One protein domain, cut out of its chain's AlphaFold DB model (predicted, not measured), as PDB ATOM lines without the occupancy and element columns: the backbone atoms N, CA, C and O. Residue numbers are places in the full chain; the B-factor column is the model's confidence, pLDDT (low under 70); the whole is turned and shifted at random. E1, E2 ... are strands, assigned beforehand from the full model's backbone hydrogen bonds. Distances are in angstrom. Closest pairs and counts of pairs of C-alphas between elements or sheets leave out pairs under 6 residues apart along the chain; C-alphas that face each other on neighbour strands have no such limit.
ATOM      1  N   GLY A 342     143.999 163.340 123.745       71.56
ATOM      2  CA  GLY A 342     142.565 163.170 123.499       71.56
ATOM      3  C   GLY A 342     141.985 164.224 122.543       71.56
ATOM      4  O   GLY A 342     142.702 164.888 121.793       71.56
ATOM      5  N   LYS A 343     140.657 164.385 122.558       73.81
ATOM      6  CA  LYS A 343     139.963 165.468 121.833       73.81
ATOM      7  C   LYS A 343     140.195 166.833 122.512       73.81
ATOM      8  O   LYS A 343     140.834 166.912 123.553       73.81
ATOM      9  N   ASP A 344     139.712 167.899 121.874       82.81
ATOM     10  CA  ASP A 344     139.942 169.301 122.248       82.81
ATOM     11  C   ASP A 344     139.553 169.602 123.711       82.81
ATOM     12  O   ASP A 344     138.379 169.534 124.075       82.81
ATOM     13  N   VAL A 345     140.551 169.943 124.530       88.69
ATOM     14  CA  VAL A 345     140.403 170.430 125.909       88.69
ATOM     15  C   VAL A 345     140.909 171.873 125.954       88.69
ATOM     16  O   VAL A 345     141.863 172.236 125.268       88.69
ATOM     17  N   ALA A 346     140.278 172.718 126.770       93.81
ATOM     18  CA  ALA A 346     140.805 174.041 127.084       93.81
ATOM     19  C   ALA A 346     141.959 173.906 128.086       93.81
ATOM     20  O   ALA A 346     141.732 173.555 129.242       93.81
ATOM     21  N   TRP A 347     143.189 174.171 127.650       96.50
ATOM     22  CA  TRP A 347     144.384 173.995 128.475       96.50
ATOM     23  C   TRP A 347     144.756 175.259 129.249       96.50
ATOM     24  O   TRP A 347     144.600 176.373 128.746       96.50
ATOM     25  N   GLY A 348     145.322 175.072 130.444       97.44
ATOM     26  CA  GLY A 348     146.088 176.097 131.153       97.44
ATOM     27  C   GLY A 348     147.470 176.288 130.528       97.44
ATOM     28  O   GLY A 348     147.596 176.495 129.321       97.44
ATOM     29  N   ASN A 349     148.519 176.198 131.340       98.50
ATOM     30  CA  ASN A 349     149.892 176.105 130.855       98.50
ATOM     31  C   ASN A 349     150.227 174.652 130.519       98.50
ATOM     32  O   ASN A 349     149.901 173.742 131.283       98.50
ATOM     33  N   VAL A 350     150.909 174.446 129.398       98.50
ATOM     34  CA  VAL A 350     151.314 173.129 128.910       98.50
ATOM     35  C   VAL A 350     152.820 173.104 128.723       98.50
ATOM     36  O   VAL A 350     153.394 174.004 128.111       98.50
ATOM     37  N   MET A 351     153.453 172.042 129.208       98.75
ATOM     38  CA  MET A 351     154.882 171.821 129.081       98.75
ATOM     39  C   MET A 351     155.182 170.396 128.633       98.75
ATOM     40  O   MET A 351     154.639 169.439 129.181       98.75
ATOM     41  N   PHE A 352     156.092 170.262 127.676       98.62
ATOM     42  CA  PHE A 352     156.662 168.985 127.261       98.62
ATOM     43  C   PHE A 352     158.100 168.886 127.756       98.62
ATOM     44  O   PHE A 352     158.955 169.672 127.344       98.62
ATOM     45  N   ASP A 353     158.354 167.919 128.632       98.38
ATOM     46  CA  ASP A 353     159.673 167.627 129.193       98.38
ATOM     47  C   ASP A 353     159.917 166.109 129.215       98.38
ATOM     48  O   ASP A 353     160.210 165.486 130.236       98.38
ATOM     49  N   ALA A 354     159.718 165.484 128.053       97.31
ATOM     50  CA  ALA A 354     159.778 164.043 127.889       97.31
ATOM     51  C   ALA A 354     161.119 163.599 127.302       97.31
ATOM     52  O   ALA A 354     161.332 163.650 126.093       97.31
ATOM     53  N   ALA A 355     162.011 163.077 128.146       95.81
ATOM     54  CA  ALA A 355     163.327 162.587 127.719       95.81
ATOM     55  C   ALA A 355     163.265 161.426 126.706       95.81
ATOM     56  O   ALA A 355     164.182 161.253 125.905       95.81
ATOM     57  N   GLN A 356     162.185 160.643 126.733       93.38
ATOM     58  CA  GLN A 356     161.903 159.554 125.789       93.38
ATOM     59  C   GLN A 356     160.658 159.863 124.942       93.38
ATOM     60  O   GLN A 356     159.875 158.970 124.633       93.38
ATOM     61  N   GLY A 357     160.438 161.143 124.620       93.62
ATOM     62  CA  GLY A 357     159.346 161.558 123.748       93.62
ATOM     63  C   GLY A 357     159.443 160.931 122.354       93.62
ATOM     64  O   GLY A 357     160.534 160.706 121.815       93.62
ATOM     65  N   VAL A 358     158.272 160.638 121.793       94.50
ATOM     66  CA  VAL A 358     158.088 160.132 120.428       94.50
ATOM     67  C   VAL A 358     157.493 161.219 119.541       94.50
ATOM     68  O   VAL A 358     157.197 162.327 119.991       94.50
ATOM     69  N   ASP A 359     157.346 160.915 118.262       95.12
ATOM     70  CA  ASP A 359     156.590 161.753 117.345       95.12
ATOM     71  C   ASP A 359     155.111 161.773 117.728       95.12
ATOM     72  O   ASP A 359     154.521 160.718 117.948       95.12
ATOM     73  N   ALA A 360     154.497 162.955 117.783       94.50
ATOM     74  CA  ALA A 360     153.092 163.083 118.153       94.50
ATOM     75  C   ALA A 360     152.327 164.138 117.349       94.50
ATOM     76  O   ALA A 360     152.705 165.312 117.297       94.50
ATOM     77  N   ASN A 361     151.179 163.724 116.800       94.12
ATOM     78  CA  ASN A 361     150.213 164.638 116.205       94.12
ATOM     79  C   ASN A 361     149.378 165.305 117.306       94.12
ATOM     80  O   ASN A 361     148.545 164.668 117.951       94.12
ATOM     81  N   ILE A 362     149.571 166.607 117.484       93.88
ATOM     82  CA  ILE A 362     148.936 167.405 118.535       93.88
ATOM     83  C   ILE A 362     147.773 168.274 118.026       93.88
ATOM     84  O   ILE A 362     147.100 168.939 118.816       93.88
ATOM     85  N   GLY A 363     147.490 168.262 116.716       90.69
ATOM     86  CA  GLY A 363     146.576 169.217 116.070       90.69
ATOM     87  C   GLY A 363     145.121 169.165 116.559       90.69
ATOM     88  O   GLY A 363     144.412 170.172 116.521       90.69
ATOM     89  N   LYS A 364     144.666 168.006 117.053       87.31
ATOM     90  CA  LYS A 364     143.305 167.840 117.597       87.31
ATOM     91  C   LYS A 364     143.181 168.207 119.074       87.31
ATOM     92  O   LYS A 364     142.103 168.633 119.474       87.31
ATOM     93  N   ALA A 365     144.245 168.039 119.854       91.25
ATOM     94  CA  ALA A 365     144.187 168.159 121.307       91.25
ATOM     95  C   ALA A 365     144.440 169.586 121.794       91.25
ATOM     96  O   ALA A 365     143.806 170.033 122.743       91.25
ATOM     97  N   PHE A 366     145.342 170.318 121.139       93.69
ATOM     98  CA  PHE A 366     145.830 171.609 121.624       93.69
ATOM     99  C   PHE A 366     145.311 172.769 120.776       93.69
ATOM    100  O   PHE A 366     146.088 173.567 120.263       93.69
ATOM    101  N   ARG A 367     143.991 172.878 120.586       94.44
ATOM    102  CA  ARG A 367     143.421 174.010 119.832       94.44
ATOM    103  C   ARG A 367     143.389 175.285 120.667       94.44
ATOM    104  O   ARG A 367     143.603 176.369 120.125       94.44
ATOM    105  N   ASN A 368     143.169 175.147 121.975       95.38
ATOM    106  CA  ASN A 368     143.000 176.257 122.908       95.38
ATOM    107  C   ASN A 368     143.917 176.101 124.127       95.38
ATOM    108  O   ASN A 368     143.616 175.341 125.043       95.38
ATOM    109  N   ILE A 369     145.017 176.851 124.152       97.75
ATOM    110  CA  ILE A 369     145.919 176.968 125.301       97.75
ATOM    111  C   ILE A 369     145.776 178.387 125.852       97.75
ATOM    112  O   ILE A 369     146.159 179.360 125.201       97.75
ATOM    113  N   TYR A 370     145.187 178.524 127.039       96.94
ATOM    114  CA  TYR A 370     144.972 179.818 127.689       96.94
ATOM    115  C   TYR A 370     146.200 180.318 128.460       96.94
ATOM    116  O   TYR A 370     146.301 181.518 128.714       96.94
ATOM    117  N   GLY A 371     147.124 179.421 128.813       97.50
ATOM    118  CA  GLY A 371     148.431 179.755 129.370       97.50
ATOM    119  C   GLY A 371     149.541 179.762 128.314       97.50
ATOM    120  O   GLY A 371     149.315 180.057 127.138       97.50
ATOM    121  N   ASN A 372     150.751 179.432 128.759       98.50
ATOM    122  CA  ASN A 372     151.930 179.245 127.921       98.50
ATOM    123  C   ASN A 372     151.998 177.817 127.366       98.50
ATOM    124  O   ASN A 372     151.548 176.869 128.010       98.50
ATOM    125  N   LEU A 373     152.635 177.666 126.207       98.75
ATOM    126  CA  LEU A 373     153.074 176.380 125.667       98.75
ATOM    127  C   LEU A 373     154.603 176.343 125.669       98.75
ATOM    128  O   LEU A 373     155.225 177.161 124.994       98.75
ATOM    129  N   GLU A 374     155.206 175.398 126.387       98.75
ATOM    130  CA  GLU A 374     156.661 175.225 126.441       98.75
ATOM    131  C   GLU A 374     157.107 173.829 125.978       98.75
ATOM    132  O   GLU A 374     156.634 172.808 126.473       98.75
ATOM    133  N   LEU A 375     158.071 173.780 125.057       98.75
ATOM    134  CA  LEU A 375     158.764 172.563 124.640       98.75
ATOM    135  C   LEU A 375     160.192 172.601 125.190       98.75
ATOM    136  O   LEU A 375     161.060 173.276 124.633       98.75
ATOM    137  N   ARG A 376     160.427 171.862 126.278       98.56
ATOM    138  CA  ARG A 376     161.756 171.667 126.879       98.56
ATOM    139  C   ARG A 376     162.452 170.457 126.290       98.56
ATOM    140  O   ARG A 376     163.612 170.527 125.899       98.56
ATOM    141  N   ASN A 377     161.734 169.341 126.205       98.25
ATOM    142  CA  ASN A 377     162.282 168.081 125.733       98.25
ATOM    143  C   ASN A 377     161.189 167.230 125.080       98.25
ATOM    144  O   ASN A 377     160.134 166.997 125.666       98.25
ATOM    145  N   THR A 378     161.453 166.765 123.862       97.69
ATOM    146  CA  THR A 378     160.586 165.845 123.105       97.69
ATOM    147  C   THR A 378     161.310 164.532 122.797       97.69
ATOM    148  O   THR A 378     160.879 163.757 121.947       97.69
ATOM    149  N   GLY A 379     162.432 164.272 123.478       96.25
ATOM    150  CA  GLY A 379     163.272 163.105 123.264       96.25
ATOM    151  C   GLY A 379     163.830 163.084 121.847       96.25
ATOM    152  O   GLY A 379     164.435 164.052 121.387       96.25
ATOM    153  N   LYS A 380     163.629 161.959 121.155       94.81
ATOM    154  CA  LYS A 380     164.016 161.807 119.745       94.81
ATOM    155  C   LYS A 380     162.902 162.199 118.775       94.81
ATOM    156  O   LYS A 380     163.175 162.291 117.583       94.81
ATOM    157  N   GLY A 381     161.679 162.375 119.266       95.56
ATOM    158  CA  GLY A 381     160.539 162.750 118.444       95.56
ATOM    159  C   GLY A 381     160.283 164.251 118.403       95.56
ATOM    160  O   GLY A 381     161.009 165.063 118.991       95.56
ATOM    161  N   SER A 382     159.207 164.617 117.719       95.75
ATOM    162  CA  SER A 382     158.714 165.989 117.648       95.75
ATOM    163  C   SER A 382     157.195 166.086 117.760       95.75
ATOM    164  O   SER A 382     156.453 165.111 117.609       95.75
ATOM    165  N   LEU A 383     156.725 167.301 118.032       97.00
ATOM    166  CA  LEU A 383     155.307 167.626 117.994       97.00
ATOM    167  C   LEU A 383     154.944 168.229 116.637       97.00
ATOM    168  O   LEU A 383     155.604 169.154 116.155       97.00
ATOM    169  N   PHE A 384     153.864 167.736 116.037       96.44
ATOM    170  CA  PHE A 384     153.423 168.159 114.711       96.44
ATOM    171  C   PHE A 384     151.900 168.164 114.574       96.44
ATOM    172  O   PHE A 384     151.170 167.745 115.471       96.44
ATOM    173  N   THR A 385     151.401 168.634 113.434       95.69
ATOM    174  CA  THR A 385     149.978 168.571 113.090       95.69
ATOM    175  C   THR A 385     149.754 167.991 111.692       95.69
ATOM    176  O   THR A 385     150.652 167.968 110.850       95.69
ATOM    177  N   GLU A 386     148.542 167.504 111.434       94.25
ATOM    178  CA  GLU A 386     148.119 167.001 110.119       94.25
ATOM    179  C   GLU A 386     146.682 167.426 109.823       94.25
ATOM    180  O   GLU A 386     145.862 167.558 110.737       94.25
ATOM    181  N   GLY A 387     146.357 167.607 108.544       94.44
ATOM    182  CA  GLY A 387     145.085 168.187 108.123       94.44
ATOM    183  C   GLY A 387     145.061 169.700 108.347       94.44
ATOM    184  O   GLY A 387     146.106 170.346 108.364       94.44
ATOM    185  N   VAL A 388     143.869 170.279 108.495       95.50
ATOM    186  CA  VAL A 388     143.694 171.723 108.716       95.50
ATOM    187  C   VAL A 388     143.413 171.983 110.191       95.50
ATOM    188  O   VAL A 388     142.355 171.610 110.701       95.50
ATOM    189  N   ASN A 389     144.350 172.634 110.875       96.00
ATOM    190  CA  ASN A 389     144.246 172.933 112.299       96.00
ATOM    191  C   ASN A 389     144.464 174.417 112.582       96.00
ATOM    192  O   ASN A 389     145.245 175.104 111.921       96.00
ATOM    193  N   ILE A 390     143.777 174.884 113.618       96.88
ATOM    194  CA  ILE A 390     144.016 176.180 114.237       96.88
ATOM    195  C   ILE A 390     144.406 175.894 115.682       96.88
ATOM    196  O   ILE A 390     143.673 175.212 116.397       96.88
ATOM    197  N   MET A 391     145.555 176.418 116.083       97.50
ATOM    198  CA  MET A 391     146.062 176.371 117.445       97.50
ATOM    199  C   MET A 391     146.180 177.798 117.959       97.50
ATOM    200  O   MET A 391     146.727 178.667 117.282       97.50
ATOM    201  N   SER A 392     145.653 178.054 119.149       97.50
ATOM    202  CA  SER A 392     145.732 179.356 119.799       97.50
ATOM    203  C   SER A 392     146.388 179.214 121.162       97.50
ATOM    204  O   SER A 392     145.831 178.576 122.051       97.50
ATOM    205  N   VAL A 393     147.547 179.848 121.318       98.31
ATOM    206  CA  VAL A 393     148.265 180.016 122.581       98.31
ATOM    207  C   VAL A 393     148.053 181.455 123.028       98.31
ATOM    208  O   VAL A 393     148.485 182.383 122.350       98.31
ATOM    209  N   LYS A 394     147.327 181.675 124.123       97.38
ATOM    210  CA  LYS A 394     147.069 183.028 124.640       97.38
ATOM    211  C   LYS A 394     148.295 183.615 125.333       97.38
ATOM    212  O   LYS A 394     148.503 184.821 125.227       97.38
ATOM    213  N   GLY A 395     149.086 182.779 126.000       97.19
ATOM    214  CA  GLY A 395     150.381 183.145 126.559       97.19
ATOM    215  C   GLY A 395     151.515 183.059 125.538       97.19
ATOM    216  O   GLY A 395     151.323 183.242 124.334       97.19
ATOM    217  N   ASP A 396     152.711 182.783 126.041       98.62
ATOM    218  CA  ASP A 396     153.923 182.616 125.248       98.62
ATOM    219  C   ASP A 396     153.986 181.220 124.609       98.62
ATOM    220  O   ASP A 396     153.617 180.219 125.231       98.62
ATOM    221  N   PHE A 397     154.534 181.144 123.394       98.88
ATOM    222  CA  PHE A 397     155.014 179.888 122.815       98.88
ATOM    223  C   PHE A 397     156.538 179.837 122.938       98.88
ATOM    224  O   PHE A 397     157.241 180.686 122.383       98.88
ATOM    225  N   ILE A 398     157.038 178.862 123.693       98.88
ATOM    226  CA  ILE A 398     158.429 178.761 124.127       98.88
ATOM    227  C   ILE A 398     159.010 177.428 123.658       98.88
ATOM    228  O   ILE A 398     158.472 176.364 123.944       98.88
ATOM    229  N   VAL A 399     160.151 177.484 122.984       98.81
ATOM    230  CA  VAL A 399     160.960 176.316 122.627       98.81
ATOM    231  C   VAL A 399     162.321 176.486 123.294       98.81
ATOM    232  O   VAL A 399     163.144 177.300 122.880       98.81
ATOM    233  N   SER A 400     162.517 175.789 124.409       98.31
ATOM    234  CA  SER A 400     163.724 175.843 125.249       98.31
ATOM    235  C   SER A 400     164.634 174.623 125.073       98.31
ATOM    236  O   SER A 400     165.748 174.601 125.590       98.31
ATOM    237  N   GLY A 401     164.178 173.661 124.279       98.00
ATOM    238  CA  GLY A 401     164.858 172.480 123.764       98.00
ATOM    239  C   GLY A 401     163.873 171.826 122.793       98.00
ATOM    240  O   GLY A 401     163.231 172.550 122.048       98.00
ATOM    241  N   GLY A 402     163.678 170.510 122.813       97.94
ATOM    242  CA  GLY A 402     162.615 169.839 122.041       97.94
ATOM    243  C   GLY A 402     162.542 170.157 120.531       97.94
ATOM    244  O   GLY A 402     163.410 170.820 119.953       97.94
ATOM    245  N   SER A 403     161.496 169.646 119.878       98.06
ATOM    246  CA  SER A 403     161.273 169.813 118.437       98.06
ATOM    247  C   SER A 403     159.797 170.045 118.100       98.06
ATOM    248  O   SER A 403     158.925 169.295 118.546       98.06
ATOM    249  N   PHE A 404     159.526 171.047 117.264       98.25
ATOM    250  CA  PHE A 404     158.205 171.344 116.700       98.25
ATOM    251  C   PHE A 404     158.277 171.444 115.175       98.25
ATOM    252  O   PHE A 404     159.114 172.178 114.660       98.25
ATOM    253  N   GLU A 405     157.398 170.757 114.445       96.50
ATOM    254  CA  GLU A 405     157.506 170.655 112.976       96.50
ATOM    255  C   GLU A 405     156.372 171.312 112.181       96.50
ATOM    256  O   GLU A 405     156.351 171.216 110.955       96.50
ATOM    257  N   GLY A 406     155.419 171.971 112.846       96.50
ATOM    258  CA  GLY A 406     154.275 172.584 112.174       96.50
ATOM    259  C   GLY A 406     153.340 171.535 111.564       96.50
ATOM    260  O   GLY A 406     152.381 171.118 112.221       96.50
ATOM    261  N   VAL A 407     153.612 171.091 110.329       96.31
ATOM    262  CA  VAL A 407     152.812 170.096 109.586       96.31
ATOM    263  C   VAL A 407     153.651 168.986 108.926       96.31
ATOM    264  O   VAL A 407     154.757 169.238 108.450       96.31
ATOM    265  N   ARG A 408     153.110 167.754 108.842       92.81
ATOM    266  CA  ARG A 408     153.809 166.590 108.232       92.81
ATOM    267  C   ARG A 408     153.232 166.027 106.927       92.81
ATOM    268  O   ARG A 408     153.966 165.378 106.193       92.81
ATOM    269  N   ASN A 409     151.959 166.267 106.615       91.69
ATOM    270  CA  ASN A 409     151.306 165.661 105.447       91.69
ATOM    271  C   ASN A 409     151.009 166.674 104.345       91.69
ATOM    272  O   ASN A 409     150.761 167.852 104.613       91.69
ATOM    273  N   VAL A 410     150.937 166.182 103.107       92.38
ATOM    274  CA  VAL A 410     150.507 166.965 101.942       92.38
ATOM    275  C   VAL A 410     149.178 167.671 102.213       92.38
ATOM    276  O   VAL A 410     148.312 167.145 102.918       92.38
ATOM    277  N   ASN A 411     149.021 168.880 101.681       92.31
ATOM    278  CA  ASN A 411     147.848 169.742 101.858       92.31
ATOM    279  C   ASN A 411     147.486 170.091 103.320       92.31
ATOM    280  O   ASN A 411     146.419 170.663 103.567       92.31
ATOM    281  N   SER A 412     148.339 169.768 104.300       94.88
ATOM    282  CA  SER A 412     148.096 170.097 105.709       94.88
ATOM    283  C   SER A 412     148.390 171.564 105.995       94.88
ATOM    284  O   SER A 412     149.345 172.144 105.484       94.88
ATOM    285  N   LYS A 413     147.566 172.185 106.837       96.25
ATOM    286  CA  LYS A 413     147.665 173.605 107.167       96.25
ATOM    287  C   LYS A 413     147.578 173.791 108.667       96.25
ATOM    288  O   LYS A 413     146.605 173.361 109.284       96.25
ATOM    289  N   LEU A 414     148.547 174.502 109.226       98.00
ATOM    290  CA  LEU A 414     148.487 174.974 110.601       98.00
ATOM    291  C   LEU A 414     148.396 176.494 110.624       98.00
ATOM    292  O   LEU A 414     149.234 177.176 110.045       98.00
ATOM    293  N   VAL A 415     147.413 177.027 111.344       98.50
ATOM    294  CA  VAL A 415     147.422 178.422 111.794       98.50
ATOM    295  C   VAL A 415     147.693 178.431 113.292       98.50
ATOM    296  O   VAL A 415     146.846 178.005 114.074       98.50
ATOM    297  N   LEU A 416     148.869 178.912 113.686       98.69
ATOM    298  CA  LEU A 416     149.286 179.053 115.075       98.69
ATOM    299  C   LEU A 416     149.206 180.523 115.494       98.69
ATOM    300  O   LEU A 416     149.988 181.349 115.031       98.69
ATOM    301  N   ASN A 417     148.267 180.853 116.378       98.50
ATOM    302  CA  ASN A 417     148.130 182.181 116.970       98.50
ATOM    303  C   ASN A 417     148.847 182.224 118.323       98.50
ATOM    304  O   ASN A 417     148.504 181.439 119.205       98.50
ATOM    305  N   VAL A 418     149.788 183.152 118.503       98.56
ATOM    306  CA  VAL A 418     150.531 183.344 119.761       98.56
ATOM    307  C   VAL A 418     150.246 184.738 120.311       98.56
ATOM    308  O   VAL A 418     150.749 185.730 119.786       98.56
ATOM    309  N   GLY A 419     149.408 184.806 121.347       96.75
ATOM    310  CA  GLY A 419     148.980 186.043 122.004       96.75
ATOM    311  C   GLY A 419     150.107 186.733 122.775       96.75
ATOM    312  O   GLY A 419     150.218 187.958 122.730       96.75
ATOM    313  N   GLY A 420     150.958 185.947 123.437       96.88
ATOM    314  CA  GLY A 420     152.188 186.404 124.067       96.88
ATOM    315  C   GLY A 420     153.358 186.479 123.085       96.88
ATOM    316  O   GLY A 420     153.210 186.783 121.901       96.88
ATOM    317  N   SER A 421     154.553 186.216 123.596       98.12
ATOM    318  CA  SER A 421     155.796 186.210 122.829       98.12
ATOM    319  C   SER A 421     156.077 184.836 122.222       98.12
ATOM    320  O   SER A 421     155.788 183.801 122.824       98.12
ATOM    321  N   PHE A 422     156.728 184.825 121.062       98.69
ATOM    322  CA  PHE A 422     157.324 183.629 120.479       98.69
ATOM    323  C   PHE A 422     158.817 183.583 120.816       98.69
ATOM    324  O   PHE A 422     159.576 184.479 120.439       98.69
ATOM    325  N   LYS A 423     159.236 182.561 121.565       98.75
ATOM    326  CA  LYS A 423     160.577 182.462 122.151       98.75
ATOM    327  C   LYS A 423     161.237 181.144 121.766       98.75
ATOM    328  O   LYS A 423     160.717 180.081 122.081       98.75
ATOM    329  N   VAL A 424     162.418 181.218 121.166       98.62
ATOM    330  CA  VAL A 424     163.275 180.065 120.875       98.62
ATOM    331  C   VAL A 424     164.602 180.272 121.587       98.62
ATOM    332  O   VAL A 424     165.376 181.160 121.233       98.62
ATOM    333  N   LEU A 425     164.837 179.496 122.640       98.44
ATOM    334  CA  LEU A 425     166.053 179.549 123.454       98.44
ATOM    335  C   LEU A 425     167.042 178.451 123.039       98.44
ATOM    336  O   LEU A 425     168.249 178.672 123.063       98.44
ATOM    337  N   ALA A 426     166.525 177.291 122.629       98.25
ATOM    338  CA  ALA A 426     167.261 176.185 122.021       98.25
ATOM    339  C   ALA A 426     166.279 175.311 121.211       98.25
ATOM    340  O   ALA A 426     165.154 175.734 120.959       98.25
ATOM    341  N   GLY A 427     166.688 174.104 120.807       98.06
ATOM    342  CA  GLY A 427     165.803 173.146 120.134       98.06
ATOM    343  C   GLY A 427     165.641 173.356 118.634       98.06
ATOM    344  O   GLY A 427     166.444 174.052 118.007       98.06
ATOM    345  N   ASN A 428     164.613 172.724 118.065       98.19
ATOM    346  CA  ASN A 428     164.332 172.751 116.632       98.19
ATOM    347  C   ASN A 428     162.898 173.198 116.340       98.19
ATOM    348  O   ASN A 428     161.942 172.715 116.944       98.19
ATOM    349  N   ILE A 429     162.751 174.072 115.353       98.19
ATOM    350  CA  ILE A 429     161.466 174.440 114.772       98.19
ATOM    351  C   ILE A 429     161.557 174.276 113.262       98.19
ATOM    352  O   ILE A 429     162.468 174.824 112.641       98.19
ATOM    353  N   SER A 430     160.589 173.590 112.666       97.50
ATOM    354  CA  SER A 430     160.320 173.658 111.233       97.50
ATOM    355  C   SER A 430     158.859 173.989 110.956       97.50
ATOM    356  O   SER A 430     157.984 173.761 111.788       97.50
ATOM    357  N   ASP A 431     158.594 174.585 109.799       95.69
ATOM    358  CA  ASP A 431     157.239 174.901 109.347       95.69
ATOM    359  C   ASP A 431     156.533 173.688 108.725       95.69
ATOM    360  O   ASP A 431     155.329 173.508 108.914       95.69
ATOM    361  N   VAL A 432     157.292 172.878 107.986       93.75
ATOM    362  CA  VAL A 432     156.884 171.623 107.348       93.75
ATOM    363  C   VAL A 432     157.999 170.599 107.555       93.75
ATOM    364  O   VAL A 432     159.178 170.962 107.596       93.75
ATOM    365  N   VAL A 433     157.648 169.319 107.668       88.50
ATOM    366  CA  VAL A 433     158.605 168.220 107.905       88.50
ATOM    367  C   VAL A 433     159.756 168.157 106.901       88.50
ATOM    368  O   VAL A 433     160.891 167.868 107.275       88.50
ATOM    369  N   ASN A 434     159.496 168.430 105.621       85.62
ATOM    370  CA  ASN A 434     160.514 168.427 104.574       85.62
ATOM    371  C   ASN A 434     160.103 169.300 103.377       85.62
ATOM    372  O   ASN A 434     158.955 169.723 103.266       85.62
ATOM    373  N   LYS A 435     161.061 169.525 102.465       82.06
ATOM    374  CA  LYS A 435     160.938 170.381 101.268       82.06
ATOM    375  C   LYS A 435     160.076 169.815 100.131       82.06
ATOM    376  O   LYS A 435     159.978 170.433  99.079       82.06
ATOM    377  N   THR A 436     159.499 168.629 100.304       81.00
ATOM    378  CA  THR A 436     158.798 167.880  99.249       81.00
ATOM    379  C   THR A 436     157.398 167.468  99.698       81.00
ATOM    380  O   THR A 436     156.950 166.373  99.368       81.00
ATOM    381  N   THR A 437     156.726 168.297 100.501       86.12
ATOM    382  CA  THR A 437     155.378 168.020 101.024       86.12
ATOM    383  C   THR A 437     154.368 169.003 100.417       86.12
ATOM    384  O   THR A 437     154.116 170.045 101.025       86.12
ATOM    385  N   PRO A 438     153.773 168.702  99.243       89.62
ATOM    386  CA  PRO A 438     153.044 169.715  98.499       89.62
ATOM    387  C   PRO A 438     151.800 170.258  99.168       89.62
ATOM    388  O   PRO A 438     151.043 169.517  99.807       89.62
ATOM    389  N   GLY A 439     151.592 171.567  99.020       90.38
ATOM    390  CA  GLY A 439     150.438 172.286  99.559       90.38
ATOM    391  C   GLY A 439     150.414 172.371 101.089       90.38
ATOM    392  O   GLY A 439     149.416 172.830 101.662       90.38
ATOM    393  N   ALA A 440     151.477 171.913 101.760       94.94
ATOM    394  CA  ALA A 440     151.609 171.977 103.204       94.94
ATOM    395  C   ALA A 440     152.202 173.321 103.635       94.94
ATOM    396  O   ALA A 440     153.179 173.793 103.061       94.94
ATOM    397  N   ARG A 441     151.613 173.953 104.656       95.62
ATOM    398  CA  ARG A 441     152.105 175.243 105.165       95.62
ATOM    399  C   ARG A 441     151.760 175.489 106.625       95.62
ATOM    400  O   ARG A 441     150.686 175.105 107.096       95.62
ATOM    401  N   THR A 442     152.623 176.250 107.290       98.00
ATOM    402  CA  THR A 442     152.379 176.770 108.636       98.00
ATOM    403  C   THR A 442     152.332 178.298 108.624       98.00
ATOM    404  O   THR A 442     153.199 178.977 108.079       98.00
ATOM    405  N   THR A 443     151.299 178.860 109.242       98.56
ATOM    406  CA  THR A 443     151.129 180.298 109.453       98.56
ATOM    407  C   THR A 443     151.278 180.604 110.941       98.56
ATOM    408  O   THR A 443     150.418 180.235 111.736       98.56
ATOM    409  N   PHE A 444     152.338 181.317 111.310       98.69
ATOM    410  CA  PHE A 444     152.551 181.877 112.641       98.69
ATOM    411  C   PHE A 444     151.967 183.290 112.702       98.69
ATOM    412  O   PHE A 444     152.491 184.210 112.080       98.69
ATOM    413  N   ASN A 445     150.900 183.486 113.465       98.69
ATOM    414  CA  ASN A 445     150.333 184.799 113.759       98.69
ATOM    415  C   ASN A 445     150.824 185.249 115.137       98.69
ATOM    416  O   ASN A 445     150.378 184.727 116.160       98.69
ATOM    417  N   LEU A 446     151.754 186.201 115.160       98.38
ATOM    418  CA  LEU A 446     152.484 186.619 116.353       98.38
ATOM    419  C   LEU A 446     152.003 187.995 116.820       98.38
ATOM    420  O   LEU A 446     152.025 188.964 116.054       98.38
ATOM    421  N   TYR A 447     151.562 188.067 118.076       96.94
ATOM    422  CA  TYR A 447     150.968 189.269 118.660       96.94
ATOM    423  C   TYR A 447     151.947 190.007 119.580       96.94
ATOM    424  O   TYR A 447     151.896 191.240 119.645       96.94
ATOM    425  N   GLY A 448     152.839 189.273 120.253       96.56
ATOM    426  CA  GLY A 448     153.920 189.795 121.090       96.56
ATOM    427  C   GLY A 448     155.304 189.730 120.439       96.56
ATOM    428  O   GLY A 448     155.437 189.640 119.220       96.56
ATOM    429  N   ASP A 449     156.340 189.809 121.279       97.56
ATOM    430  CA  ASP A 449     157.743 189.846 120.858       97.56
ATOM    431  C   ASP A 449     158.217 188.526 120.233       97.56
ATOM    432  O   ASP A 449     157.737 187.442 120.571       97.56
ATOM    433  N   VAL A 450     159.215 188.625 119.354       98.12
ATOM    434  CA  VAL A 450     159.924 187.489 118.756       98.12
ATOM    435  C   VAL A 450     161.343 187.448 119.311       98.12
ATOM    436  O   VAL A 450     162.111 188.393 119.126       98.12
ATOM    437  N   MET A 451     161.703 186.362 119.997       98.12
ATOM    438  CA  MET A 451     163.013 186.192 120.635       98.12
ATOM    439  C   MET A 451     163.673 184.892 120.166       98.12
ATOM    440  O   MET A 451     163.296 183.814 120.611       98.12
ATOM    441  N   LEU A 452     164.669 184.993 119.288       98.06
ATOM    442  CA  LEU A 452     165.423 183.869 118.725       98.06
ATOM    443  C   LEU A 452     166.849 183.879 119.298       98.06
ATOM    444  O   LEU A 452     167.774 184.485 118.751       98.06
ATOM    445  N   LEU A 453     167.013 183.259 120.462       97.38
ATOM    446  CA  LEU A 453     168.234 183.315 121.272       97.38
ATOM    447  C   LEU A 453     169.137 182.079 121.112       97.38
ATOM    448  O   LEU A 453     170.265 182.076 121.597       97.38
ATOM    449  N   GLY A 454     168.658 181.045 120.423       97.38
ATOM    450  CA  GLY A 454     169.404 179.830 120.103       97.38
ATOM    451  C   GLY A 454     168.568 178.868 119.260       97.38
ATOM    452  O   GLY A 454     167.485 179.222 118.797       97.38
ATOM    453  N   GLY A 455     169.068 177.646 119.071       97.88
ATOM    454  CA  GLY A 455     168.361 176.587 118.347       97.88
ATOM    455  C   GLY A 455     168.403 176.722 116.821       97.88
ATOM    456  O   GLY A 455     169.093 177.581 116.264       97.88
ATOM    457  N   LYS A 456     167.665 175.834 116.149       97.81
ATOM    458  CA  LYS A 456     167.546 175.750 114.691       97.81
ATOM    459  C   LYS A 456     166.101 175.992 114.256       97.81
ATOM    460  O   LYS A 456     165.209 175.231 114.606       97.81
ATOM    461  N   ILE A 457     165.878 177.049 113.483       97.69
ATOM    462  CA  ILE A 457     164.574 177.513 113.012       97.69
ATOM    463  C   ILE A 457     164.578 177.453 111.478       97.69
ATOM    464  O   ILE A 457     165.176 178.300 110.819       97.69
ATOM    465  N   MET A 458     163.929 176.439 110.905       95.75
ATOM    466  CA  MET A 458     163.890 176.164 109.464       95.75
ATOM    467  C   MET A 458     162.469 176.333 108.937       95.75
ATOM    468  O   MET A 458     161.701 175.377 108.904       95.75
ATOM    469  N   LEU A 459     162.100 177.548 108.538       96.25
ATOM    470  CA  LEU A 459     160.723 177.853 108.133       96.25
ATOM    471  C   LEU A 459     160.534 177.901 106.613       96.25
ATOM    472  O   LEU A 459     159.509 178.358 106.124       96.25
ATOM    473  N   ASN A 460     161.525 177.457 105.851       94.44
ATOM    474  CA  ASN A 460     161.498 177.491 104.396       94.44
ATOM    475  C   ASN A 460     161.319 176.094 103.778       94.44
ATOM    476  O   ASN A 460     161.871 175.820 102.709       94.44
ATOM    477  N   ASN A 461     160.605 175.191 104.459       94.19
ATOM    478  CA  ASN A 461     160.362 173.850 103.934       94.19
ATOM    479  C   ASN A 461     159.080 173.754 103.103       94.19
ATOM    480  O   ASN A 461     159.042 172.940 102.190       94.19
ATOM    481  N   ALA A 462     158.054 174.566 103.369       92.19
ATOM    482  CA  ALA A 462     156.857 174.589 102.524       92.19
ATOM    483  C   ALA A 462     157.202 174.875 101.051       92.19
ATOM    484  O   ALA A 462     158.046 175.726 100.772       92.19
ATOM    485  N   ASP A 463     156.540 174.219 100.105       85.62
ATOM    486  CA  ASP A 463     156.621 174.583  98.688       85.62
ATOM    487  C   ASP A 463     155.625 175.711  98.340       85.62
ATOM    488  O   ASP A 463     155.113 176.391  99.236       85.62
ATOM    489  N   ASP A 464     155.412 175.974  97.045       77.56
ATOM    490  CA  ASP A 464     154.458 176.961  96.515       77.56
ATOM    491  C   ASP A 464     154.492 178.334  97.240       77.56
ATOM    492  O   ASP A 464     155.563 178.911  97.471       77.56
ATOM    493  N   ASP A 465     153.316 178.856  97.621       80.62
ATOM    494  CA  ASP A 465     153.107 180.114  98.354       80.62
ATOM    495  C   ASP A 465     153.885 180.184  99.680       80.62
ATOM    496  O   ASP A 465     154.094 181.273 100.215       80.62
ATOM    497  N   GLY A 466     154.321 179.041 100.219       90.94
ATOM    498  CA  GLY A 466     155.111 178.938 101.436       90.94
ATOM    499  C   GLY A 466     154.348 179.106 102.743       90.94
ATOM    500  O   GLY A 466     153.136 179.327 102.808       90.94
ATOM    501  N   SER A 467     155.122 179.023 103.820       97.31
ATOM    502  CA  SER A 467     154.706 179.354 105.180       97.31
ATOM    503  C   SER A 467     154.779 180.862 105.439       97.31
ATOM    504  O   SER A 467     155.389 181.616 104.674       97.31
ATOM    505  N   PHE A 468     154.155 181.313 106.528       98.44
ATOM    506  CA  PHE A 468     154.055 182.736 106.864       98.44
ATOM    507  C   PHE A 468     154.348 183.000 108.339       98.44
ATOM    508  O   PHE A 468     153.849 182.289 109.205       98.44
ATOM    509  N   ILE A 469     155.072 184.078 108.621       98.69
ATOM    510  CA  ILE A 469     155.067 184.777 109.904       98.69
ATOM    511  C   ILE A 469     154.340 186.102 109.695       98.69
ATOM    512  O   ILE A 469     154.782 186.953 108.926       98.69
ATOM    513  N   ASN A 470     153.243 186.302 110.413       98.69
ATOM    514  CA  ASN A 470     152.494 187.548 110.439       98.69
ATOM    515  C   ASN A 470     152.681 188.216 111.800       98.69
ATOM    516  O   ASN A 470     152.225 187.692 112.815       98.69
ATOM    517  N   ILE A 471     153.289 189.398 111.822       98.56
ATOM    518  CA  ILE A 471     153.300 190.263 113.005       98.56
ATOM    519  C   ILE A 471     151.983 191.042 113.001       98.56
ATOM    520  O   ILE A 471     151.789 191.888 112.127       98.56
ATOM    521  N   MET A 472     151.050 190.725 113.910       96.75
ATOM    522  CA  MET A 472     149.644 191.159 113.796       96.75
ATOM    523  C   MET A 472     148.875 191.301 115.123       96.75
ATOM    524  O   MET A 472     149.381 190.981 116.194       96.75
ATOM    525  N   GLY A 473     147.667 191.876 115.061       89.25
ATOM    526  CA  GLY A 473     146.799 192.165 116.214       89.25
ATOM    527  C   GLY A 473     146.939 193.586 116.781       89.25
ATOM    528  O   GLY A 473     147.961 194.237 116.602       89.25
ATOM    529  N   HIS A 474     145.932 194.078 117.502       82.50
ATOM    530  CA  HIS A 474     145.910 195.475 117.980       82.50
ATOM    531  C   HIS A 474     146.364 195.643 119.438       82.50
ATOM    532  O   HIS A 474     146.682 196.749 119.860       82.50
ATOM    533  N   GLU A 475     146.420 194.555 120.213       79.94
ATOM    534  CA  GLU A 475     146.639 194.622 121.667       79.94
ATOM    535  C   GLU A 475     148.055 195.074 122.046       79.94
ATOM    536  O   GLU A 475     148.234 195.833 122.997       79.94
ATOM    537  N   ASN A 476     149.055 194.669 121.256       85.56
ATOM    538  CA  ASN A 476     150.428 195.151 121.372       85.56
ATOM    539  C   ASN A 476     150.919 195.742 120.037       85.56
ATOM    540  O   ASN A 476     151.438 195.002 119.202       85.56
ATOM    541  N   PRO A 477     150.771 197.052 119.787       91.88
ATOM    542  CA  PRO A 477     151.153 197.644 118.504       91.88
ATOM    543  C   PRO A 477     152.668 197.627 118.250       91.88
ATOM    544  O   PRO A 477     153.081 197.734 117.099       91.88
ATOM    545  N   GLN A 478     153.498 197.483 119.290       96.19
ATOM    546  CA  GLN A 478     154.957 197.519 119.183       96.19
ATOM    547  C   GLN A 478     155.568 196.158 119.510       96.19
ATOM    548  O   GLN A 478     155.506 195.680 120.638       96.19
ATOM    549  N   VAL A 479     156.204 195.555 118.513       96.88
ATOM    550  CA  VAL A 479     156.820 194.232 118.598       96.88
ATOM    551  C   VAL A 479     158.325 194.367 118.431       96.88
ATOM    552  O   VAL A 479     158.807 195.099 117.567       96.88
ATOM    553  N   ARG A 480     159.094 193.654 119.249       97.12
ATOM    554  CA  ARG A 480     160.548 193.545 119.114       97.12
ATOM    555  C   ARG A 480     160.899 192.213 118.473       97.12
ATOM    556  O   ARG A 480     160.428 191.172 118.918       97.12
ATOM    557  N   TRP A 481     161.768 192.257 117.470       97.94
ATOM    558  CA  TRP A 481     162.476 191.084 116.971       97.94
ATOM    559  C   TRP A 481     163.887 191.108 117.534       97.94
ATOM    560  O   TRP A 481     164.665 192.001 117.205       97.94
ATOM    561  N   MET A 482     164.213 190.145 118.385       97.38
ATOM    562  CA  MET A 482     165.548 189.968 118.933       97.38
ATOM    563  C   MET A 482     166.096 188.631 118.471       97.38
ATOM    564  O   MET A 482     165.546 187.591 118.820       97.38
ATOM    565  N   GLN A 483     167.190 188.658 117.720       96.31
ATOM    566  CA  GLN A 483     167.873 187.445 117.300       96.31
ATOM    567  C   GLN A 483     169.373 187.562 117.551       96.31
ATOM    568  O   GLN A 483     169.984 188.591 117.260       96.31
ATOM    569  N   THR A 484     169.939 186.493 118.105       95.69
ATOM    570  CA  THR A 484     171.380 186.371 118.374       95.69
ATOM    571  C   THR A 484     172.073 185.545 117.295       95.69
ATOM    572  O   THR A 484     171.427 184.811 116.538       95.69
ATOM    573  N   ASP A 485     173.398 185.625 117.232       93.94
ATOM    574  CA  ASP A 485     174.235 184.782 116.373       93.94
ATOM    575  C   ASP A 485     174.106 183.266 116.641       93.94
ATOM    576  O   ASP A 485     174.270 182.470 115.712       93.94
ATOM    577  N   LYS A 486     173.728 182.872 117.864       95.31
ATOM    578  CA  LYS A 486     173.509 181.477 118.288       95.31
ATOM    579  C   LYS A 486     172.288 180.813 117.655       95.31
ATOM    580  O   LYS A 486     172.210 179.585 117.646       95.31
ATOM    581  N   ALA A 487     171.324 181.590 117.162       96.75
ATOM    582  CA  ALA A 487     170.148 181.057 116.485       96.75
ATOM    583  C   ALA A 487     170.429 180.858 114.986       96.75
ATOM    584  O   ALA A 487     170.765 181.807 114.264       96.75
ATOM    585  N   GLN A 488     170.243 179.629 114.502       96.19
ATOM    586  CA  GLN A 488     170.286 179.299 113.077       96.19
ATOM    587  C   GLN A 488     168.885 179.483 112.498       96.19
ATOM    588  O   GLN A 488     167.971 178.770 112.900       96.19
ATOM    589  N   VAL A 489     168.700 180.450 111.597       96.31
ATOM    590  CA  VAL A 489     167.367 180.851 111.127       96.31
ATOM    591  C   VAL A 489     167.330 180.934 109.604       96.31
ATOM    592  O   VAL A 489     168.026 181.761 109.022       96.31
ATOM    593  N   GLU A 490     166.457 180.139 108.989       94.00
ATOM    594  CA  GLU A 490     165.938 180.359 107.636       94.00
ATOM    595  C   GLU A 490     164.467 180.765 107.740       94.00
ATOM    596  O   GLU A 490     163.649 180.032 108.306       94.00
ATOM    597  N   LEU A 491     164.123 181.942 107.213       96.88
ATOM    598  CA  LEU A 491     162.769 182.479 107.328       96.88
ATOM    599  C   LEU A 491     161.839 181.996 106.213       96.88
ATOM    600  O   LEU A 491     162.257 181.605 105.127       96.88
ATOM    601  N   CYS A 492     160.546 182.064 106.502       97.12
ATOM    602  CA  CYS A 492     159.475 181.959 105.521       97.12
ATOM    603  C   CYS A 492     159.101 183.352 104.986       97.12
ATOM    604  O   CYS A 492     159.869 184.308 105.120       97.12
ATOM    605  N   ASN A 493     157.907 183.498 104.407       98.31
ATOM    606  CA  ASN A 493     157.366 184.830 104.159       98.31
ATOM    607  C   ASN A 493     157.106 185.544 105.490       98.31
ATOM    608  O   ASN A 493     156.461 184.990 106.378       98.31
ATOM    609  N   VAL A 494     157.549 186.789 105.619       98.62
ATOM    610  CA  VAL A 494     157.335 187.607 106.815       98.62
ATOM    611  C   VAL A 494     156.516 188.828 106.439       98.62
ATOM    612  O   VAL A 494     156.883 189.558 105.525       98.62
ATOM    613  N   ALA A 495     155.424 189.075 107.153       98.69
ATOM    614  CA  ALA A 495     154.571 190.231 106.939       98.69
ATOM    615  C   ALA A 495     154.368 191.007 108.238       98.69
ATOM    616  O   ALA A 495     153.868 190.474 109.231       98.69
ATOM    617  N   ILE A 496     154.702 192.294 108.215       98.81
ATOM    618  CA  ILE A 496     154.279 193.236 109.250       98.81
ATOM    619  C   ILE A 496     152.918 193.774 108.825       98.81
ATOM    620  O   ILE A 496     152.820 194.513 107.841       98.81
ATOM    621  N   LYS A 497     151.871 193.364 109.544       98.31
ATOM    622  CA  LYS A 497     150.484 193.724 109.232       98.31
ATOM    623  C   LYS A 497     150.183 195.186 109.590       98.31
ATOM    624  O   LYS A 497     150.936 195.791 110.358       98.31
ATOM    625  N   PRO A 498     149.099 195.774 109.045       97.31
ATOM    626  CA  PRO A 498     148.731 197.158 109.312       97.31
ATOM    627  C   PRO A 498     148.672 197.467 110.809       97.31
ATOM    628  O   PRO A 498     148.308 196.610 111.612       97.31
ATOM    629  N   GLU A 499     149.031 198.701 111.167       94.62
ATOM    630  CA  GLU A 499     149.041 199.222 112.544       94.62
ATOM    631  C   GLU A 499     150.089 198.603 113.483       94.62
ATOM    632  O   GLU A 499     150.196 199.017 114.639       94.62
ATOM    633  N   LYS A 500     150.919 197.674 112.994       97.31
ATOM    634  CA  LYS A 500     152.059 197.143 113.746       97.31
ATOM    635  C   LYS A 500     153.350 197.887 113.469       97.31
ATOM    636  O   LYS A 500     153.635 198.303 112.347       97.31
ATOM    637  N   GLU A 501     154.176 197.956 114.502       98.00
ATOM    638  CA  GLU A 501     155.550 198.425 114.438       98.00
ATOM    639  C   GLU A 501     156.500 197.307 114.869       98.00
ATOM    640  O   GLU A 501     156.419 196.829 116.000       98.00
ATOM    641  N   LEU A 502     157.417 196.911 113.986       98.44
ATOM    642  CA  LEU A 502     158.473 195.949 114.293       98.44
ATOM    643  C   LEU A 502     159.796 196.672 114.538       98.44
ATOM    644  O   LEU A 502     160.289 197.385 113.665       98.44
ATOM    645  N   PHE A 503     160.403 196.449 115.698       98.25
ATOM    646  CA  PHE A 503     161.730 196.946 116.047       98.25
ATOM    647  C   PHE A 503     162.750 195.819 115.977       98.25
ATOM    648  O   PHE A 503     162.694 194.887 116.779       98.25
ATOM    649  N   LEU A 504     163.715 195.932 115.063       97.75
ATOM    650  CA  LEU A 504     164.834 194.999 115.002       97.75
ATOM    651  C   LEU A 504     165.841 195.321 116.114       97.75
ATOM    652  O   LEU A 504     166.198 196.483 116.351       97.75
ATOM    653  N   LYS A 505     166.262 194.278 116.826       92.88
ATOM    654  CA  LYS A 505     167.206 194.286 117.947       92.88
ATOM    655  C   LYS A 505     168.097 193.040 117.873       92.88
ATOM    656  O   LYS A 505     167.766 192.072 117.194       92.88
ATOM    657  N   GLY A 506     169.190 193.045 118.633       88.44
ATOM    658  CA  GLY A 506     170.170 191.956 118.621       88.44
ATOM    659  C   GLY A 506     171.169 192.113 117.480       88.44
ATOM    660  O   GLY A 506     171.545 193.241 117.160       88.44
ATOM    661  N   ASP A 507     171.567 190.992 116.883       88.69
ATOM    662  CA  ASP A 507     172.726 190.921 115.987       88.69
ATOM    663  C   ASP A 507     172.335 190.873 114.507       88.69
ATOM    664  O   ASP A 507     173.069 191.364 113.652       88.69
ATOM    665  N   LYS A 508     171.187 190.266 114.187       91.50
ATOM    666  CA  LYS A 508     170.689 190.090 112.815       91.50
ATOM    667  C   LYS A 508     169.193 189.791 112.797       91.50
ATOM    668  O   LYS A 508     168.581 189.572 113.836       91.50
ATOM    669  N   ILE A 509     168.620 189.739 111.604       92.62
ATOM    670  CA  ILE A 509     167.377 189.022 111.309       92.62
ATOM    671  C   ILE A 509     167.740 187.847 110.389       92.62
ATOM    672  O   ILE A 509     168.718 187.943 109.652       92.62
ATOM    673  N   GLY A 510     167.027 186.721 110.474       89.94
ATOM    674  CA  GLY A 510     167.250 185.579 109.581       89.94
ATOM    675  C   GLY A 510     167.154 185.978 108.105       89.94
ATOM    676  O   GLY A 510     166.451 186.928 107.759       89.94
ATOM    677  N   ASP A 511     167.862 185.254 107.238       95.44
ATOM    678  CA  ASP A 511     167.825 185.532 105.804       95.44
ATOM    679  C   ASP A 511     166.437 185.238 105.233       95.44
ATOM    680  O   ASP A 511     165.805 184.240 105.589       95.44
TER     681      ASP A 511
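What this domain is: This is residues 342 to 511 of the 653 residues of the protein "BNR_assoc_N domain-containing protein" of Bacteroidetes bacterium (UniProt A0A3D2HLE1). The chain is wound in stacked turns, a solenoid with three sides, each side one sheet of parallel strands. The sheets, in order, are E1 E2 E5 E8 E11 E14 E17, E3 E6 E9 E12 E15 and E4 E7 E10 E13 E16; five turns, from E2 E3 E4 to E14 E15 E16, each give one strand to each sheet. The printed part has 170 residues, with 17 named strands, E1 to E17 in that order along the chain, and no named helix. The class is all strand, though under half of the residues, 74, are in named elements. The whole is compact, with a radius of gyration of the C-alphas of 14.7 A and spans of 38 by 35 by 29 A.

Where its parts are: Find C-alpha 349 at (149.892, 176.105, 130.855), where E1, residues 349 to 353, begins. Next come E2 at 373 to 377, E3 at 383 to 385 and E4 at 388 to 393, 16.8 A long. Read on through E5 at 397 to 399, E6 at 403 to 407, E7 at 413 to 418, 16.2 A, E8 at 422 to 424, E9 at 428 to 430 and E10 at 441 to 446, 16.0 A. Then find E11 at 450 to 452, E12 at 456 to 458, E13 at 468 to 471, E14 at 478 to 483, 16.5 A, E15 at 488 to 490 and E16 at 493 to 496. E17, residues 501 to 506, 16.5 A, ends at C-alpha 506, (170.170, 191.956, 118.621).

How they stand to each other: Begin with the sheet of seven, whose edge strands are E1 and E17. E1 and E2 are parallel at 10 degrees, with N 352 and O 374 at 2.9 A; at the other edge E14 and E17 are parallel at 25 degrees, with N 481 and O 503 at 2.9 A. In the sheet E3 E6 E9 E12 E15, look at E6 and E9, parallel at 8 degrees, with N 430 and O 404 at 2.9 A. In the sheet E4 E7 E10 E13 E16, E7 and E10 are parallel at 12 degrees, with N 416 and O 443 at 2.8 A. Between these two sheets, the closest C-alphas of E6 and E10 are Gly 406 and Thr 442, 5.8 A. E15 runs on into E16 across a break of 2 residues, at 91 degrees. E1 and E17 are apart.

The domain as a whole: The two farthest C-alphas, those of Gln 356 and Glu 499, are 43.8 A apart. The printed part has no cut. The one long link is E1 to E2, residues 354 to 372; in it residues 360 to 361 pair with 383 to 384 of E3, parallel. The mean pLDDT of the printed part is 95.0, and no printed residue is under 70.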